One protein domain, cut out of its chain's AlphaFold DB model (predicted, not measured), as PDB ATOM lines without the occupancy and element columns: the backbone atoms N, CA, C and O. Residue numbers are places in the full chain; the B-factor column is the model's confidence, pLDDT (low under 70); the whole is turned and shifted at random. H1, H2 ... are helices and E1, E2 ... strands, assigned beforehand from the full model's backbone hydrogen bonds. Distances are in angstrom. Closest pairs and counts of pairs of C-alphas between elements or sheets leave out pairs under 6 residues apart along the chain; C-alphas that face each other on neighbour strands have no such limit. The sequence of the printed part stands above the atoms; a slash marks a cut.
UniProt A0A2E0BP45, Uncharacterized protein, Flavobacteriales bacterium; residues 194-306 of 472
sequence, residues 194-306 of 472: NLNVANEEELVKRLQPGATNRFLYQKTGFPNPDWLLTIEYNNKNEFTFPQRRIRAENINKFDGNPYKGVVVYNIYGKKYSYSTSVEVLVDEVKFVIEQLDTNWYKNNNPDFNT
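This is residues 194 to 306 of the 472 residues of an uncharacterized protein of Flavobacteriales bacterium (UniProt A0A2E0BP45). A small twisted sheet of four strands, E1 to E4, has one long helix, H2, laid slantwise over one face; H1 sits beside the strands towards one end of the long axis, and small H3 lies beyond the sheet at the other end. The printed part has 113 residues, with three named helices and four named strands in the order H1 E1 E2 E3 E4 H2 H3. The sheet E1 E2 E3 E4 is a meander, each strand the antiparallel neighbour of the one before, and with H2 it makes two layers. The class is mixed, helices and strands, with under half of the residues, 55, in named elements. The whole is compact, with a radius of gyration of the C-alphas of 15.1 A, yet elongated, spanning 47 by 28 by 23 A.

H1, residues 194 to 207, is on the sheet but over none of its strands. E1, residues 215 to 217, and E2, residues 227 to 233, form a hairpin, with N 217 and O 227 2.8 A apart, within hydrogen-bond range. E2 and E3, residues 244 to 250, form another, with N 230 and O 247 at 2.8 A. E3 and E4, residues 263 to 265, form a third, with N 248 and O 264 at 2.9 A. H2, residues 278 to 291, is on the same face as H1, over E2 and E3, at a height over the sheet of 8.6 A; its closest C-alphas to E3 are Leu 281 and Ile 246, 6.1 A. H1 touches H2 with residues 200 to 204 alone, at a steep tilt of 60 degrees. Their closest C-alphas are Glu 200 and Val 278, 6.3 A. H3, residues 294 to 300, is apart from H2. In H1, H2 and H3 every O i to N i+4 pair is within hydrogen-bond range.

H1 is 20.1 A long from C-alpha 194 at (-14.944, 59.470, -17.542), E2 19.0 A, E3 19.9 A and H2 20.2 A. H3 ends with C-alpha 300 at (-5.851, 14.378, -19.114).

The farthest C-alphas, Asn 194 and Thr 306, are 48.6 A apart, and the printed part has no cut. The links E3 to E4 and E4 to H2 are long. Mean pLDDT of the printed part is 74.5; residues 290 to 306 are among those under 70.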
ATOM      1  N   ASN A 194     -13.549  59.714 -17.922       73.94
ATOM      2  CA  ASN A 194     -14.944  59.470 -17.542       73.94
ATOM      3  C   ASN A 194     -15.533  58.245 -18.255       73.94
ATOM      4  O   ASN A 194     -16.395  57.572 -17.697       73.94
ATOM      5  N   LEU A 195     -15.068  57.944 -19.474       72.50
ATOM      6  CA  LEU A 195     -15.483  56.734 -20.186       72.50
ATOM      7  C   LEU A 195     -14.874  55.480 -19.557       72.50
ATOM      8  O   LEU A 195     -15.571  54.476 -19.457       72.50
ATOM      9  N   ASN A 196     -13.624  55.539 -19.092       70.88
ATOM     10  CA  ASN A 196     -12.995  54.409 -18.402       70.88
ATOM     11  C   ASN A 196     -13.749  54.071 -17.107       70.88
ATOM     12  O   ASN A 196     -14.161  52.931 -16.913       70.88
ATOM     13  N   VAL A 197     -14.040  55.085 -16.284       74.69
ATOM     14  CA  VAL A 197     -14.781  54.904 -15.024       74.69
ATOM     15  C   VAL A 197     -16.197  54.367 -15.270       74.69
ATOM     16  O   VAL A 197     -16.621  53.419 -14.611       74.69
ATOM     17  N   ALA A 198     -16.927  54.920 -16.246       74.94
ATOM     18  CA  ALA A 198     -18.278  54.456 -16.569       74.94
ATOM     19  C   ALA A 198     -18.297  52.998 -17.069       74.94
ATOM     20  O   ALA A 198     -19.162  52.215 -16.668       74.94
ATOM     21  N   ASN A 199     -17.324  52.625 -17.907       79.56
ATOM     22  CA  ASN A 199     -17.170  51.256 -18.396       79.56
ATOM     23  C   ASN A 199     -16.868  50.284 -17.248       79.56
ATOM     24  O   ASN A 199     -17.428  49.188 -17.211       79.56
ATOM     25  N   GLU A 200     -16.024  50.685 -16.293       82.44
ATOM     26  CA  GLU A 200     -15.693  49.885 -15.113       82.44
ATOM     27  C   GLU A 200     -16.937  49.599 -14.255       82.44
ATOM     28  O   GLU A 200     -17.194  48.449 -13.893       82.44
ATOM     29  N   GLU A 201     -17.760  50.611 -13.966       84.12
ATOM     30  CA  GLU A 201     -18.991  50.432 -13.184       84.12
ATOM     31  C   GLU A 201     -19.995  49.488 -13.863       84.12
ATOM     32  O   GLU A 201     -20.614  48.641 -13.207       84.12
ATOM     33  N   GLU A 202     -20.177  49.625 -15.178       85.12
ATOM     34  CA  GLU A 202     -21.036  48.727 -15.950       85.12
ATOM     35  C   GLU A 202     -20.492  47.294 -15.930       85.12
ATOM     36  O   GLU A 202     -21.243  46.336 -15.713       85.12
ATOM     37  N   LEU A 203     -19.178  47.143 -16.095       86.25
ATOM     38  CA  LEU A 203     -18.506  45.856 -16.067       86.25
ATOM     39  C   LEU A 203     -18.677  45.169 -14.707       86.25
ATOM     40  O   LEU A 203     -19.069  44.002 -14.660       86.25
ATOM     41  N   VAL A 204     -18.496  45.899 -13.601       88.12
ATOM     42  CA  VAL A 204     -18.735  45.384 -12.244       88.12
ATOM     43  C   VAL A 204     -20.158  44.855 -12.100       88.12
ATOM     44  O   VAL A 204     -20.333  43.743 -11.604       88.12
ATOM     45  N   LYS A 205     -21.176  45.593 -12.567       90.38
ATOM     46  CA  LYS A 205     -22.585  45.156 -12.488       90.38
ATOM     47  C   LYS A 205     -22.821  43.829 -13.208       90.38
ATOM     48  O   LYS A 205     -23.561  42.989 -12.703       90.38
ATOM     49  N   ARG A 206     -22.183  43.623 -14.362       90.56
ATOM     50  CA  ARG A 206     -22.309  42.389 -15.162       90.56
ATOM     51  C   ARG A 206     -21.552  41.201 -14.572       90.56
ATOM     52  O   ARG A 206     -21.923  40.056 -14.826       90.56
ATOM     53  N   LEU A 207     -20.495  41.471 -13.808       92.62
ATOM     54  CA  LEU A 207     -19.664  40.461 -13.154       92.62
ATOM     55  C   LEU A 207     -20.200  40.028 -11.785       92.62
ATOM     56  O   LEU A 207     -19.714  39.033 -11.246       92.62
ATOM     57  N   GLN A 208     -21.164  40.747 -11.199       92.06
ATOM     58  CA  GLN A 208     -21.732  40.373  -9.903       92.06
ATOM     59  C   GLN A 208     -22.358  38.967  -9.944       92.06
ATOM     60  O   GLN A 208     -23.054  38.622 -10.910       92.06
ATOM     61  N   PRO A 209     -22.188  38.156  -8.881       87.94
ATOM     62  CA  PRO A 209     -22.904  36.896  -8.746       87.94
ATOM     63  C   PRO A 209     -24.419  37.103  -8.881       87.94
ATOM     64  O   PRO A 209     -25.012  37.923  -8.185       87.94
ATOM     65  N   GLY A 210     -25.058  36.356  -9.783       83.75
ATOM     66  CA  GLY A 210     -26.510  36.436  -9.994       83.75
ATOM     67  C   GLY A 210     -26.997  37.643 -10.806       83.75
ATOM     68  O   GLY A 210     -28.206  37.849 -10.885       83.75
ATOM     69  N   ALA A 211     -26.103  38.417 -11.437       88.06
ATOM     70  CA  ALA A 211     -26.497  39.494 -12.345       88.06
ATOM     71  C   ALA A 211     -27.450  38.993 -13.449       88.06
ATOM     72  O   ALA A 211     -27.290  37.892 -13.975       88.06
ATOM     73  N   THR A 212     -28.431  39.811 -13.838       84.38
ATOM     74  CA  THR A 212     -29.377  39.475 -14.920       84.38
ATOM     75  C   THR A 212     -28.697  39.469 -16.288       84.38
ATOM     76  O   THR A 212     -28.948  38.582 -17.101       84.38
ATOM     77  N   ASN A 213     -27.783  40.416 -16.522       87.00
ATOM     78  CA  ASN A 213     -26.927  40.475 -17.707       87.00
ATOM     79  C   ASN A 213     -25.500  40.026 -17.360       87.00
ATOM     80  O   ASN A 213     -24.614  40.851 -17.127       87.00
ATOM     81  N   ARG A 214     -25.287  38.711 -17.285       90.06
ATOM     82  CA  ARG A 214     -23.987  38.137 -16.903       90.06
ATOM     83  C   ARG A 214     -22.924  38.360 -17.972       90.06
ATOM     84  O   ARG A 214     -23.209  38.341 -19.171       90.06
ATOM     85  N   PHE A 215     -21.676  38.520 -17.543       90.25
ATOM     86  CA  PHE A 215     -20.548  38.577 -18.464       90.25
ATOM     87  C   PHE A 215     -20.172  37.172 -18.951       90.25
ATOM     88  O   PHE A 215     -19.676  36.346 -18.182       90.25
ATOM     89  N   LEU A 216     -20.393  36.906 -20.240       91.06
ATOM     90  CA  LEU A 216     -19.956  35.677 -20.895       91.06
ATOM     91  C   LEU A 216     -18.820  35.978 -21.874       91.06
ATOM     92  O   LEU A 216     -18.902  36.926 -22.655       91.06
ATOM     93  N   TYR A 217     -17.781  35.151 -21.840       87.00
ATOM     94  CA  TYR A 217     -16.659  35.199 -22.764       87.00
ATOM     95  C   TYR A 217     -16.666  33.982 -23.693       87.00
ATOM     96  O   TYR A 217     -16.963  32.859 -23.282       87.00
ATOM     97  N   GLN A 218     -16.336  34.223 -24.960       84.06
ATOM     98  CA  GLN A 218     -16.203  33.202 -25.991       84.06
ATOM     99  C   GLN A 218     -14.726  32.972 -26.269       84.06
ATOM    100  O   GLN A 218     -14.049  33.863 -26.783       84.06
ATOM    101  N   LYS A 219     -14.245  31.766 -25.962       77.06
ATOM    102  CA  LYS A 219     -12.895  31.358 -26.341       77.06
ATOM    103  C   LYS A 219     -12.777  31.273 -27.865       77.06
ATOM    104  O   LYS A 219     -13.676  30.778 -28.549       77.06
ATOM    105  N   THR A 220     -11.641  31.702 -28.398       67.25
ATOM    106  CA  THR A 220     -11.349  31.624 -29.833       67.25
ATOM    107  C   THR A 220     -11.416  30.179 -30.341       67.25
ATOM    108  O   THR A 220     -10.891  29.255 -29.720       67.25
ATOM    109  N   GLY A 221     -12.081  29.974 -31.482       67.50
ATOM    110  CA  GLY A 221     -12.290  28.647 -32.073       67.50
ATOM    111  C   GLY A 221     -13.488  27.871 -31.513       67.50
ATOM    112  O   GLY A 221     -13.747  26.759 -31.969       67.50
ATOM    113  N   PHE A 222     -14.242  28.447 -30.570       70.81
ATOM    114  CA  PHE A 222     -15.495  27.885 -30.058       70.81
ATOM    115  C   PHE A 222     -16.696  28.666 -30.601       70.81
ATOM    116  O   PHE A 222     -16.592  29.873 -30.806       70.81
ATOM    117  N   PRO A 223     -17.842  28.012 -30.862       72.75
ATOM    118  CA  PRO A 223     -18.965  28.637 -31.561       72.75
ATOM    119  C   PRO A 223     -19.813  29.560 -30.680       72.75
ATOM    120  O   PRO A 223     -20.501  30.422 -31.214       72.75
ATOM    121  N   ASN A 224     -19.779  29.387 -29.356       81.12
ATOM    122  CA  ASN A 224     -20.645  30.105 -28.424       81.12
ATOM    123  C   ASN A 224     -19.860  30.592 -27.201       81.12
ATOM    124  O   ASN A 224     -18.896  29.934 -26.808       81.12
ATOM    125  N   PRO A 225     -20.288  31.698 -26.570       83.62
ATOM    126  CA  PRO A 225     -19.739  32.131 -25.296       83.62
ATOM    127  C   PRO A 225     -20.113  31.145 -24.186       83.62
ATOM    128  O   PRO A 225     -21.287  30.956 -23.866       83.62
ATOM    129  N   ASP A 226     -19.103  30.503 -23.609       87.31
ATOM    130  CA  ASP A 226     -19.244  29.410 -22.650       87.31
ATOM    131  C   ASP A 226     -18.479  29.629 -21.340       87.31
ATOM    132  O   ASP A 226     -18.606  28.820 -20.422       87.31
ATOM    133  N   TRP A 227     -17.751  30.740 -21.215       89.38
ATOM    134  CA  TRP A 227     -17.062  31.131 -19.990       89.38
ATOM    135  C   TRP A 227     -17.844  32.206 -19.252       89.38
ATOM    136  O   TRP A 227     -17.953  33.338 -19.716       89.38
ATOM    137  N   LEU A 228     -18.373  31.864 -18.082       92.31
ATOM    138  CA  LEU A 228     -18.975  32.820 -17.166       92.31
ATOM    139  C   LEU A 228     -17.885  33.468 -16.323       92.31
ATOM    140  O   LEU A 228     -17.206  32.778 -15.562       92.31
ATOM    141  N   LEU A 229     -17.749  34.786 -16.443       94.38
ATOM    142  CA  LEU A 229     -16.857  35.573 -15.603       94.38
ATOM    143  C   LEU A 229     -17.652  36.160 -14.437       94.38
ATOM    144  O   LEU A 229     -18.705  36.769 -14.633       94.38
ATOM    145  N   THR A 230     -17.109  35.999 -13.236       92.62
ATOM    146  CA  THR A 230     -17.692  36.491 -11.990       92.62
ATOM    147  C   THR A 230     -16.619  37.198 -11.177       92.62
ATOM    148  O   THR A 230     -15.505  36.687 -11.038       92.62
ATOM    149  N   ILE A 231     -16.952  38.360 -10.618       91.31
ATOM    150  CA  ILE A 231     -16.072  39.041  -9.671       91.31
ATOM    151  C   ILE A 231     -16.151  38.359  -8.309       91.31
ATOM    152  O   ILE A 231     -17.231  38.058  -7.801       91.31
ATOM    153  N   GLU A 232     -14.992  38.104  -7.718       89.69
ATOM    154  CA  GLU A 232     -14.874  37.570  -6.373       89.69
ATOM    155  C   GLU A 232     -14.123  38.547  -5.483       89.69
ATOM    156  O   GLU A 232     -13.145  39.175  -5.895       89.69
ATOM    157  N   TYR A 233     -14.563  38.608  -4.233       87.88
ATOM    158  CA  TYR A 233     -13.976  39.446  -3.204       87.88
ATOM    159  C   TYR A 233     -13.283  38.581  -2.154       87.88
ATOM    160  O   TYR A 233     -13.741  37.474  -1.855       87.88
ATOM    161  N   ASN A 234     -12.156  39.051  -1.624       84.69
ATOM    162  CA  ASN A 234     -11.457  38.338  -0.562       84.69
ATOM    163  C   ASN A 234     -12.260  38.459   0.739       84.69
ATOM    164  O   ASN A 234     -12.363  39.535   1.317       84.69
ATOM    165  N   ASN A 235     -12.826  37.349   1.208       82.00
ATOM    166  CA  ASN A 235     -13.598  37.298   2.451       82.00
ATOM    167  C   ASN A 235     -12.730  37.325   3.719       82.00
ATOM    168  O   ASN A 235     -13.265  37.478   4.811       82.00
ATOM    169  N   LYS A 236     -11.414  37.144   3.577       80.62
ATOM    170  CA  LYS A 236     -10.421  37.290   4.651       80.62
ATOM    171  C   LYS A 236      -9.781  38.674   4.662       80.62
ATOM    172  O   LYS A 236      -8.793  38.879   5.352       80.62
ATOM    173  N   ASN A 237     -10.286  39.581   3.837       76.25
ATOM    174  CA  ASN A 237      -9.818  40.947   3.803       76.25
ATOM    175  C   ASN A 237     -10.226  41.660   5.094       76.25
ATOM    176  O   ASN A 237     -11.412  41.719   5.415       76.25
ATOM    177  N   GLU A 238      -9.246  42.189   5.815       70.12
ATOM    178  CA  GLU A 238      -9.475  42.949   7.046       70.12
ATOM    179  C   GLU A 238      -9.880  44.405   6.754       70.12
ATOM    180  O   GLU A 238     -10.331  45.116   7.651       70.12
ATOM    181  N   PHE A 239      -9.777  44.844   5.495       65.88
ATOM    182  CA  PHE A 239     -10.173  46.181   5.061       65.88
ATOM    183  C   PHE A 239     -11.639  46.231   4.596       65.88
ATOM    184  O   PHE A 239     -12.157  45.308   3.965       65.88
ATOM    185  N   THR A 240     -12.301  47.364   4.852       60.38
ATOM    186  CA  THR A 240     -13.705  47.644   4.481       60.38
ATOM    187  C   THR A 240     -13.941  47.700   2.966       60.38
ATOM    188  O   THR A 240     -15.072  47.531   2.508       60.38
ATOM    189  N   PHE A 241     -12.885  47.907   2.174       63.53
ATOM    190  CA  PHE A 241     -12.932  47.932   0.715       63.53
ATOM    191  C   PHE A 241     -12.422  46.615   0.115       63.53
ATOM    192  O   PHE A 241     -11.385  46.119   0.553       63.53
ATOM    193  N   PRO A 242     -13.080  46.052  -0.912       71.12
ATOM    194  CA  PRO A 242     -12.805  44.692  -1.345       71.12
ATOM    195  C   PRO A 242     -11.521  44.545  -2.172       71.12
ATOM    196  O   PRO A 242     -11.398  45.138  -3.245       71.12
ATOM    197  N   GLN A 243     -10.642  43.635  -1.749       80.69
ATOM    198  CA  GLN A 243      -9.645  43.004  -2.620       80.69
ATOM    199  C   GLN A 243     -10.359  42.097  -3.634       80.69
ATOM    200  O   GLN A 243     -11.224  41.305  -3.245       80.69
ATOM    201  N   ARG A 244     -10.028  42.196  -4.927       86.38
ATOM    202  CA  ARG A 244     -10.840  41.609  -6.011       86.38
ATOM    203  C   ARG A 244     -10.040  40.659  -6.892       86.38
ATOM    204  O   ARG A 244      -8.827  40.790  -7.030       86.38
ATOM    205  N   ARG A 245     -10.739  39.705  -7.503       86.88
ATOM    206  CA  ARG A 245     -10.245  38.860  -8.600       86.88
ATOM    207  C   ARG A 245     -11.401  38.481  -9.522       86.88
ATOM    208  O   ARG A 245     -12.560  38.597  -9.126       86.88
ATOM    209  N   ILE A 246     -11.098  37.977 -10.712       87.81
ATOM    210  CA  ILE A 246     -12.097  37.405 -11.618       87.81
ATOM    211  C   ILE A 246     -11.954  35.890 -11.631       87.81
ATOM    212  O   ILE A 246     -10.883  35.341 -11.897       87.81
ATOM    213  N   ARG A 247     -13.066  35.213 -11.351       88.88
ATOM    214  CA  ARG A 247     -13.239  33.780 -11.555       88.88
ATOM    215  C   ARG A 247     -13.903  33.570 -12.906       88.88
ATOM    216  O   ARG A 247     -14.978  34.113 -13.139       88.88
ATOM    217  N   ALA A 248     -13.307  32.748 -13.759       87.94
ATOM    218  CA  ALA A 248     -13.946  32.286 -14.980       87.94
ATOM    219  C   ALA A 248     -14.266  30.798 -14.870       87.94
ATOM    220  O   ALA A 248     -13.385  29.985 -14.598       87.94
ATOM    221  N   GLU A 249     -15.527  30.447 -15.088       88.88
ATOM    222  CA  GLU A 249     -16.002  29.067 -15.115       88.88
ATOM    223  C   GLU A 249     -16.552  28.742 -16.492       88.88
ATOM    224  O   GLU A 249     -17.399  29.469 -17.013       88.88
ATOM    225  N   ASN A 250     -16.119  27.626 -17.067       88.38
ATOM    226  CA  ASN A 250     -16.765  27.119 -18.259       88.38
ATOM    227  C   ASN A 250     -18.102  26.457 -17.880       88.38
ATOM    228  O   ASN A 250     -18.149  25.369 -17.297       88.38
ATOM    229  N   ILE A 251     -19.195  27.139 -18.214       87.19
ATOM    230  CA  ILE A 251     -20.564  26.739 -17.868       87.19
ATOM    231  C   ILE A 251     -21.184  25.794 -18.896       87.19
ATOM    232  O   ILE A 251     -22.284  25.280 -18.674       87.19
ATOM    233  N   ASN A 252     -20.515  25.561 -20.026       83.38
ATOM    234  CA  ASN A 252     -21.007  24.647 -21.040       83.38
ATOM    235  C   ASN A 252     -20.782  23.200 -20.590       83.38
ATOM    236  O   ASN A 252     -19.678  22.656 -20.641       83.38
ATOM    237  N   LYS A 253     -21.872  22.561 -20.165       80.31
ATOM    238  CA  LYS A 253     -21.868  21.184 -19.661       80.31
ATOM    239  C   LYS A 253     -22.026  20.118 -20.749       80.31
ATOM    240  O   LYS A 253     -22.194  18.953 -20.401       80.31
ATOM    241  N   PHE A 254     -21.983  20.498 -22.027       76.62
ATOM    242  CA  PHE A 254     -22.119  19.574 -23.151       76.62
ATOM    243  C   PHE A 254     -21.047  18.475 -23.136       76.62
ATOM    244  O   PHE A 254     -19.864  18.739 -22.899       76.62
ATOM    245  N   ASP A 255     -21.466  17.245 -23.429       61.62
ATOM    246  CA  ASP A 255     -20.584  16.084 -23.517       61.62
ATOM    247  C   ASP A 255     -19.754  16.164 -24.805       61.62
ATOM    248  O   ASP A 255     -20.277  16.080 -25.912       61.62
ATOM    249  N   GLY A 256     -18.452  16.418 -24.650       65.25
ATOM    250  CA  GLY A 256     -17.534  16.751 -25.745       65.25
ATOM    251  C   GLY A 256     -16.965  18.171 -25.668       65.25
ATOM    252  O   GLY A 256     -16.090  18.521 -26.464       65.25
ATOM    253  N   ASN A 257     -17.391  18.984 -24.693       69.81
ATOM    254  CA  ASN A 257     -16.656  20.190 -24.325       69.81
ATOM    255  C   ASN A 257     -15.396  19.804 -23.529       69.81
ATOM    256  O   ASN A 257     -15.527  19.269 -22.425       69.81
ATOM    257  N   PRO A 258     -14.181  20.084 -24.038       65.94
ATOM    258  CA  PRO A 258     -12.959  19.784 -23.310       65.94
ATOM    259  C   PRO A 258     -12.910  20.531 -21.986       65.94
ATOM    260  O   PRO A 258     -12.528  19.940 -20.998       65.94
ATOM    261  N   TYR A 259     -13.382  21.773 -21.911       73.62
ATOM    262  CA  TYR A 259     -13.244  22.590 -20.707       73.62
ATOM    263  C   TYR A 259     -14.411  22.456 -19.728       73.62
ATOM    264  O   TYR A 259     -14.580  23.319 -18.874       73.62
ATOM    265  N   LYS A 260     -15.235  21.410 -19.834       76.94
ATOM    266  CA  LYS A 260     -16.422  21.217 -18.990       76.94
ATOM    267  C   LYS A 260     -16.080  21.364 -17.500       76.94
ATOM    268  O   LYS A 260     -15.303  20.583 -16.959       76.94
ATOM    269  N   GLY A 261     -16.673  22.364 -16.839       72.25
ATOM    270  CA  GLY A 261     -16.482  22.616 -15.405       72.25
ATOM    271  C   GLY A 261     -15.118  23.195 -15.014       72.25
ATOM    272  O   GLY A 261     -14.835  23.314 -13.822       72.25
ATOM    273  N   VAL A 262     -14.275  23.572 -15.981       78.69
ATOM    274  CA  VAL A 262     -12.993  24.231 -15.707       78.69
ATOM    275  C   VAL A 262     -13.224  25.565 -15.022       78.69
ATOM    276  O   VAL A 262     -14.046  26.368 -15.463       78.69
ATOM    277  N   VAL A 263     -12.422  25.821 -13.990       80.38
ATOM    278  CA  VAL A 263     -12.351  27.113 -13.315       80.38
ATOM    279  C   VAL A 263     -10.932  27.657 -13.414       80.38
ATOM    280  O   VAL A 263      -9.981  26.999 -12.989       80.38
ATOM    281  N   VAL A 264     -10.798  28.875 -13.933       73.50
ATOM    282  CA  VAL A 264      -9.539  29.628 -13.986       73.50
ATOM    283  C   VAL A 264      -9.703  31.009 -13.353       73.50
ATOM    284  O   VAL A 264     -10.818  31.468 -13.100       73.50
ATOM    285  N   TYR A 265      -8.577  31.659 -13.069       75.75
ATOM    286  CA  TYR A 265      -8.512  32.975 -12.436       75.75
ATOM    287  C   TYR A 265      -7.530  33.870 -13.192       75.75
ATOM    288  O   TYR A 265      -6.628  33.364 -13.855       75.75
ATOM    289  N   ASN A 266      -7.701  35.183 -13.060       63.38
ATOM    290  CA  ASN A 266      -6.882  36.206 -13.714       63.38
ATOM    291  C   ASN A 266      -5.401  36.215 -13.260       63.38
ATOM    292  O   ASN A 266      -4.517  36.418 -14.082       63.38
ATOM    293  N   ILE A 267      -5.112  35.901 -11.988       56.62
ATOM    294  CA  ILE A 267      -3.739  35.817 -11.455       56.62
ATOM    295  C   ILE A 267      -3.320  34.352 -11.256       56.62
ATOM    296  O   ILE A 267      -4.002  33.583 -10.561       56.62
ATOM    297  N   TYR A 268      -2.143  33.978 -11.777       45.81
ATOM    298  CA  TYR A 268      -1.484  32.711 -11.440       45.81
ATOM    299  C   TYR A 268      -1.303  32.609  -9.913       45.81
ATOM    300  O   TYR A 268      -0.556  33.366  -9.297       45.81
ATOM    301  N   GLY A 269      -2.021  31.671  -9.283       42.56
ATOM    302  CA  GLY A 269      -1.983  31.449  -7.830       42.56
ATOM    303  C   GLY A 269      -3.225  31.884  -7.043       42.56
ATOM    304  O   GLY A 269      -3.170  31.874  -5.817       42.56
ATOM    305  N   LYS A 270      -4.348  32.221  -7.704       61.09
ATOM    306  CA  LYS A 270      -5.638  32.550  -7.049       61.09
ATOM    307  C   LYS A 270      -5.575  33.778  -6.122       61.09
ATOM    308  O   LYS A 270      -6.361  33.877  -5.178       61.09
ATOM    309  N   LYS A 271      -4.638  34.697  -6.359       69.69
ATOM    310  CA  LYS A 271      -4.475  35.902  -5.538       69.69
ATOM    311  C   LYS A 271      -5.541  36.948  -5.877       69.69
ATOM    312  O   LYS A 271      -6.188  36.866  -6.918       69.69
ATOM    313  N   TYR A 272      -5.725  37.893  -4.968       80.12
ATOM    314  CA  TYR A 272      -6.593  39.053  -5.130       80.12
ATOM    315  C   TYR A 272      -5.722  40.312  -5.245       80.12
ATOM    316  O   TYR A 272      -4.578  40.300  -4.789       80.12
ATOM    317  N   SER A 273      -6.256  41.382  -5.834       79.75
ATOM    318  CA  SER A 273      -5.573  42.675  -5.953       79.75
ATOM    319  C   SER A 273      -6.420  43.817  -5.381       79.75
ATOM    320  O   SER A 273      -7.650  43.797  -5.496       79.75
ATOM    321  N   TYR A 274      -5.761  44.798  -4.755       77.31
ATOM    322  CA  TYR A 274      -6.356  46.096  -4.405       77.31
ATOM    323  C   TYR A 274      -6.189  47.126  -5.520       77.31
ATOM    324  O   TYR A 274      -6.936  48.097  -5.580       77.31
ATOM    325  N   SER A 275      -5.182  46.931  -6.374       70.56
ATOM    326  CA  SER A 275      -4.652  47.975  -7.248       70.56
ATOM    327  C   SER A 275      -4.920  47.730  -8.730       70.56
ATOM    328  O   SER A 275      -4.540  48.541  -9.568       70.56
ATOM    329  N   THR A 276      -5.546  46.611  -9.086       77.00
ATOM    330  CA  THR A 276      -5.850  46.271 -10.479       77.00
ATOM    331  C   THR A 276      -7.293  46.610 -10.824       77.00
ATOM    332  O   THR A 276      -8.214  46.243 -10.090       77.00
ATOM    333  N   SER A 277      -7.483  47.306 -11.946       81.00
ATOM    334  CA  SER A 277      -8.815  47.677 -12.431       81.00
ATOM    335  C   SER A 277      -9.613  46.444 -12.851       81.00
ATOM    336  O   SER A 277      -9.054  45.416 -13.239       81.00
ATOM    337  N   VAL A 278     -10.938  46.516 -12.782       84.06
ATOM    338  CA  VAL A 278     -11.812  45.394 -13.143       84.06
ATOM    339  C   VAL A 278     -11.688  45.055 -14.627       84.06
ATOM    340  O   VAL A 278     -11.737  43.876 -14.978       84.06
ATOM    341  N   GLU A 279     -11.463  46.054 -15.483       81.69
ATOM    342  CA  GLU A 279     -11.150  45.842 -16.899       81.69
ATOM    343  C   GLU A 279      -9.875  45.000 -17.073       81.69
ATOM    344  O   GLU A 279      -9.918  43.966 -17.743       81.69
ATOM    345  N   VAL A 280      -8.784  45.356 -16.383       76.94
ATOM    346  CA  VAL A 280      -7.519  44.601 -16.428       76.94
ATOM    347  C   VAL A 280      -7.706  43.175 -15.914       76.94
ATOM    348  O   VAL A 280      -7.267  42.227 -16.560       76.94
ATOM    349  N   LEU A 281      -8.395  42.981 -14.782       81.50
ATOM    350  CA  LEU A 281      -8.633  41.634 -14.242       81.50
ATOM    351  C   LEU A 281      -9.443  40.762 -15.224       81.50
ATOM    352  O   LEU A 281      -9.260  39.543 -15.296       81.50
ATOM    353  N   VAL A 282     -10.369  41.370 -15.970       84.06
ATOM    354  CA  VAL A 282     -11.145  40.679 -17.006       84.06
ATOM    355  C   VAL A 282     -10.260  40.314 -18.197       84.06
ATOM    356  O   VAL A 282     -10.342  39.187 -18.687       84.06
ATOM    357  N   ASP A 283      -9.404  41.217 -18.658       74.31
ATOM    358  CA  ASP A 283      -8.511  40.952 -19.787       74.31
ATOM    359  C   ASP A 283      -7.436  39.906 -19.449       74.31
ATOM    360  O   ASP A 283      -7.175  39.007 -20.253       74.31
ATOM    361  N   GLU A 284      -6.917  39.916 -18.219       72.19
ATOM    362  CA  GLU A 284      -6.071  38.854 -17.666       72.19
ATOM    363  C   GLU A 284      -6.740  37.473 -17.757       72.19
ATOM    364  O   GLU A 284      -6.155  36.528 -18.292       72.19
ATOM    365  N   VAL A 285      -7.974  37.322 -17.255       76.62
ATOM    366  CA  VAL A 285      -8.623  36.000 -17.258       76.62
ATOM    367  C   VAL A 285      -8.998  35.549 -18.668       76.62
ATOM    368  O   VAL A 285      -8.897  34.360 -18.965       76.62
ATOM    369  N   LYS A 286      -9.380  36.474 -19.562       76.56
ATOM    370  CA  LYS A 286      -9.586  36.160 -20.984       76.56
ATOM    371  C   LYS A 286      -8.309  35.598 -21.592       76.56
ATOM    372  O   LYS A 286      -8.360  34.573 -22.266       76.56
ATOM    373  N   PHE A 287      -7.168  36.223 -21.313       67.56
ATOM    374  CA  PHE A 287      -5.883  35.730 -21.785       67.56
ATOM    375  C   PHE A 287      -5.590  34.321 -21.256       67.56
ATOM    376  O   PHE A 287      -5.247  33.438 -22.040       67.56
ATOM    377  N   VAL A 288      -5.810  34.067 -19.962       67.12
ATOM    378  CA  VAL A 288      -5.657  32.724 -19.371       67.12
ATOM    379  C   VAL A 288      -6.548  31.695 -20.074       67.12
ATOM    380  O   VAL A 288      -6.076  30.610 -20.409       67.12
ATOM    381  N   ILE A 289      -7.809  32.037 -20.359       71.25
ATOM    382  CA  ILE A 289      -8.723  31.187 -21.138       71.25
ATOM    383  C   ILE A 289      -8.150  30.918 -22.534       71.25
ATOM    384  O   ILE A 289      -8.207  29.786 -23.026       71.25
ATOM    385  N   GLU A 290      -7.575  31.928 -23.189       64.62
ATOM    386  CA  GLU A 290      -6.990  31.771 -24.519       64.62
ATOM    387  C   GLU A 290      -5.760  30.856 -24.537       64.62
ATOM    388  O   GLU A 290      -5.608  30.078 -25.480       64.62
ATOM    389  N   GLN A 291      -4.970  30.836 -23.464       58.97
ATOM    390  CA  GLN A 291      -3.804  29.954 -23.329       58.97
ATOM    391  C   GLN A 291      -4.144  28.480 -23.046       58.97
ATOM    392  O   GLN A 291      -3.260  27.628 -23.119       58.97
ATOM    393  N   LEU A 292      -5.397  28.140 -22.717       61.28
ATOM    394  CA  LEU A 292      -5.768  26.753 -22.427       61.28
ATOM    395  C   LEU A 292      -5.604  25.848 -23.659       61.28
ATOM    396  O   LEU A 292      -6.304  26.015 -24.660       61.28
ATOM    397  N   ASP A 293      -4.747  24.829 -23.549       60.09
ATOM    398  CA  ASP A 293      -4.529  23.833 -24.602       60.09
ATOM    399  C   ASP A 293      -5.651  22.783 -24.613       60.09
ATOM    400  O   ASP A 293      -5.829  21.988 -23.684       60.09
ATOM    401  N   THR A 294      -6.413  22.780 -25.704       55.66
ATOM    402  CA  THR A 294      -7.546  21.880 -25.918       55.66
ATOM    403  C   THR A 294      -7.133  20.407 -25.931       55.66
ATOM    404  O   THR A 294      -7.869  19.560 -25.437       55.66
ATOM    405  N   ASN A 295      -5.980  20.074 -26.510       49.06
ATOM    406  CA  ASN A 295      -5.535  18.693 -26.696       49.06
ATOM    407  C   ASN A 295      -4.995  18.104 -25.394       49.06
ATOM    408  O   ASN A 295      -5.311  16.966 -25.054       49.06
ATOM    409  N   TRP A 296      -4.234  18.891 -24.634       48.31
ATOM    410  CA  TRP A 296      -3.804  18.518 -23.296       48.31
ATOM    411  C   TRP A 296      -5.015  18.244 -22.407       48.31
ATOM    412  O   TRP A 296      -5.080  17.190 -21.773       48.31
ATOM    413  N   TYR A 297      -6.004  19.141 -22.410       50.12
ATOM    414  CA  TYR A 297      -7.152  19.008 -21.521       50.12
ATOM    415  C   TYR A 297      -8.003  17.771 -21.852       50.12
ATOM    416  O   TYR A 297      -8.378  17.035 -20.940       50.12
ATOM    417  N   LYS A 298      -8.222  17.481 -23.146       53.19
ATOM    418  CA  LYS A 298      -8.903  16.258 -23.622       53.19
ATOM    419  C   LYS A 298      -8.220  14.971 -23.164       53.19
ATOM    420  O   LYS A 298      -8.898  14.019 -22.802       53.19
ATOM    421  N   ASN A 299      -6.890  14.944 -23.183       46.62
ATOM    422  CA  ASN A 299      -6.117  13.732 -22.902       46.62
ATOM    423  C   ASN A 299      -5.923  13.459 -21.404       46.62
ATOM    424  O   ASN A 299      -5.538  12.353 -21.039       46.62
ATOM    425  N   ASN A 300      -6.151  14.458 -20.547       37.84
ATOM    426  CA  ASN A 300      -5.851  14.378 -19.114       37.84
ATOM    427  C   ASN A 300      -7.093  14.471 -18.216       37.84
ATOM    428  O   ASN A 300      -6.951  14.396 -16.998       37.84
ATOM    429  N   ASN A 301      -8.297  14.614 -18.782       46.91
ATOM    430  CA  ASN A 301      -9.537  14.648 -18.008       46.91
ATOM    431  C   ASN A 301     -10.399  13.412 -18.297       46.91
ATOM    432  O   ASN A 301     -10.942  13.303 -19.396       46.91
ATOM    433  N   PRO A 302     -10.556  12.496 -17.323       47.53
ATOM    434  CA  PRO A 302     -11.291  11.244 -17.508       47.53
ATOM    435  C   PRO A 302     -12.796  11.448 -17.753       47.53
ATOM    436  O   PRO A 302     -13.435  10.582 -18.341       47.53
ATOM    437  N   ASP A 303     -13.346  12.607 -17.376       47.41
ATOM    438  CA  ASP A 303     -14.756  12.964 -17.591       47.41
ATOM    439  C   ASP A 303     -15.048  13.474 -19.019       47.41
ATOM    440  O   ASP A 303     -16.198  13.763 -19.367       47.41
ATOM    441  N   PHE A 304     -14.021  13.611 -19.868       45.03
ATOM    442  CA  PHE A 304     -14.182  14.007 -21.264       45.03
ATOM    443  C   PHE A 304     -14.690  12.825 -22.105       45.03
ATOM    444  O   PHE A 304     -13.924  11.976 -22.556       45.03
ATOM    445  N   ASN A 305     -16.002  12.779 -22.338       46.81
ATOM    446  CA  ASN A 305     -16.639  11.758 -23.164       46.81
ATOM    447  C   ASN A 305     -16.764  12.222 -24.631       46.81
ATOM    448  O   ASN A 305     -17.427  13.215 -24.923       46.81
ATOM    449  N   THR A 306     -16.153  11.495 -25.572       46.56
ATOM    450  CA  THR A 306     -16.179  11.790 -27.020       46.56
ATOM    451  C   THR A 306     -17.407  11.251 -27.757       46.56
ATOM    452  O   THR A 306     -17.453  11.319 -28.984       46.56
TER     453      THR A 306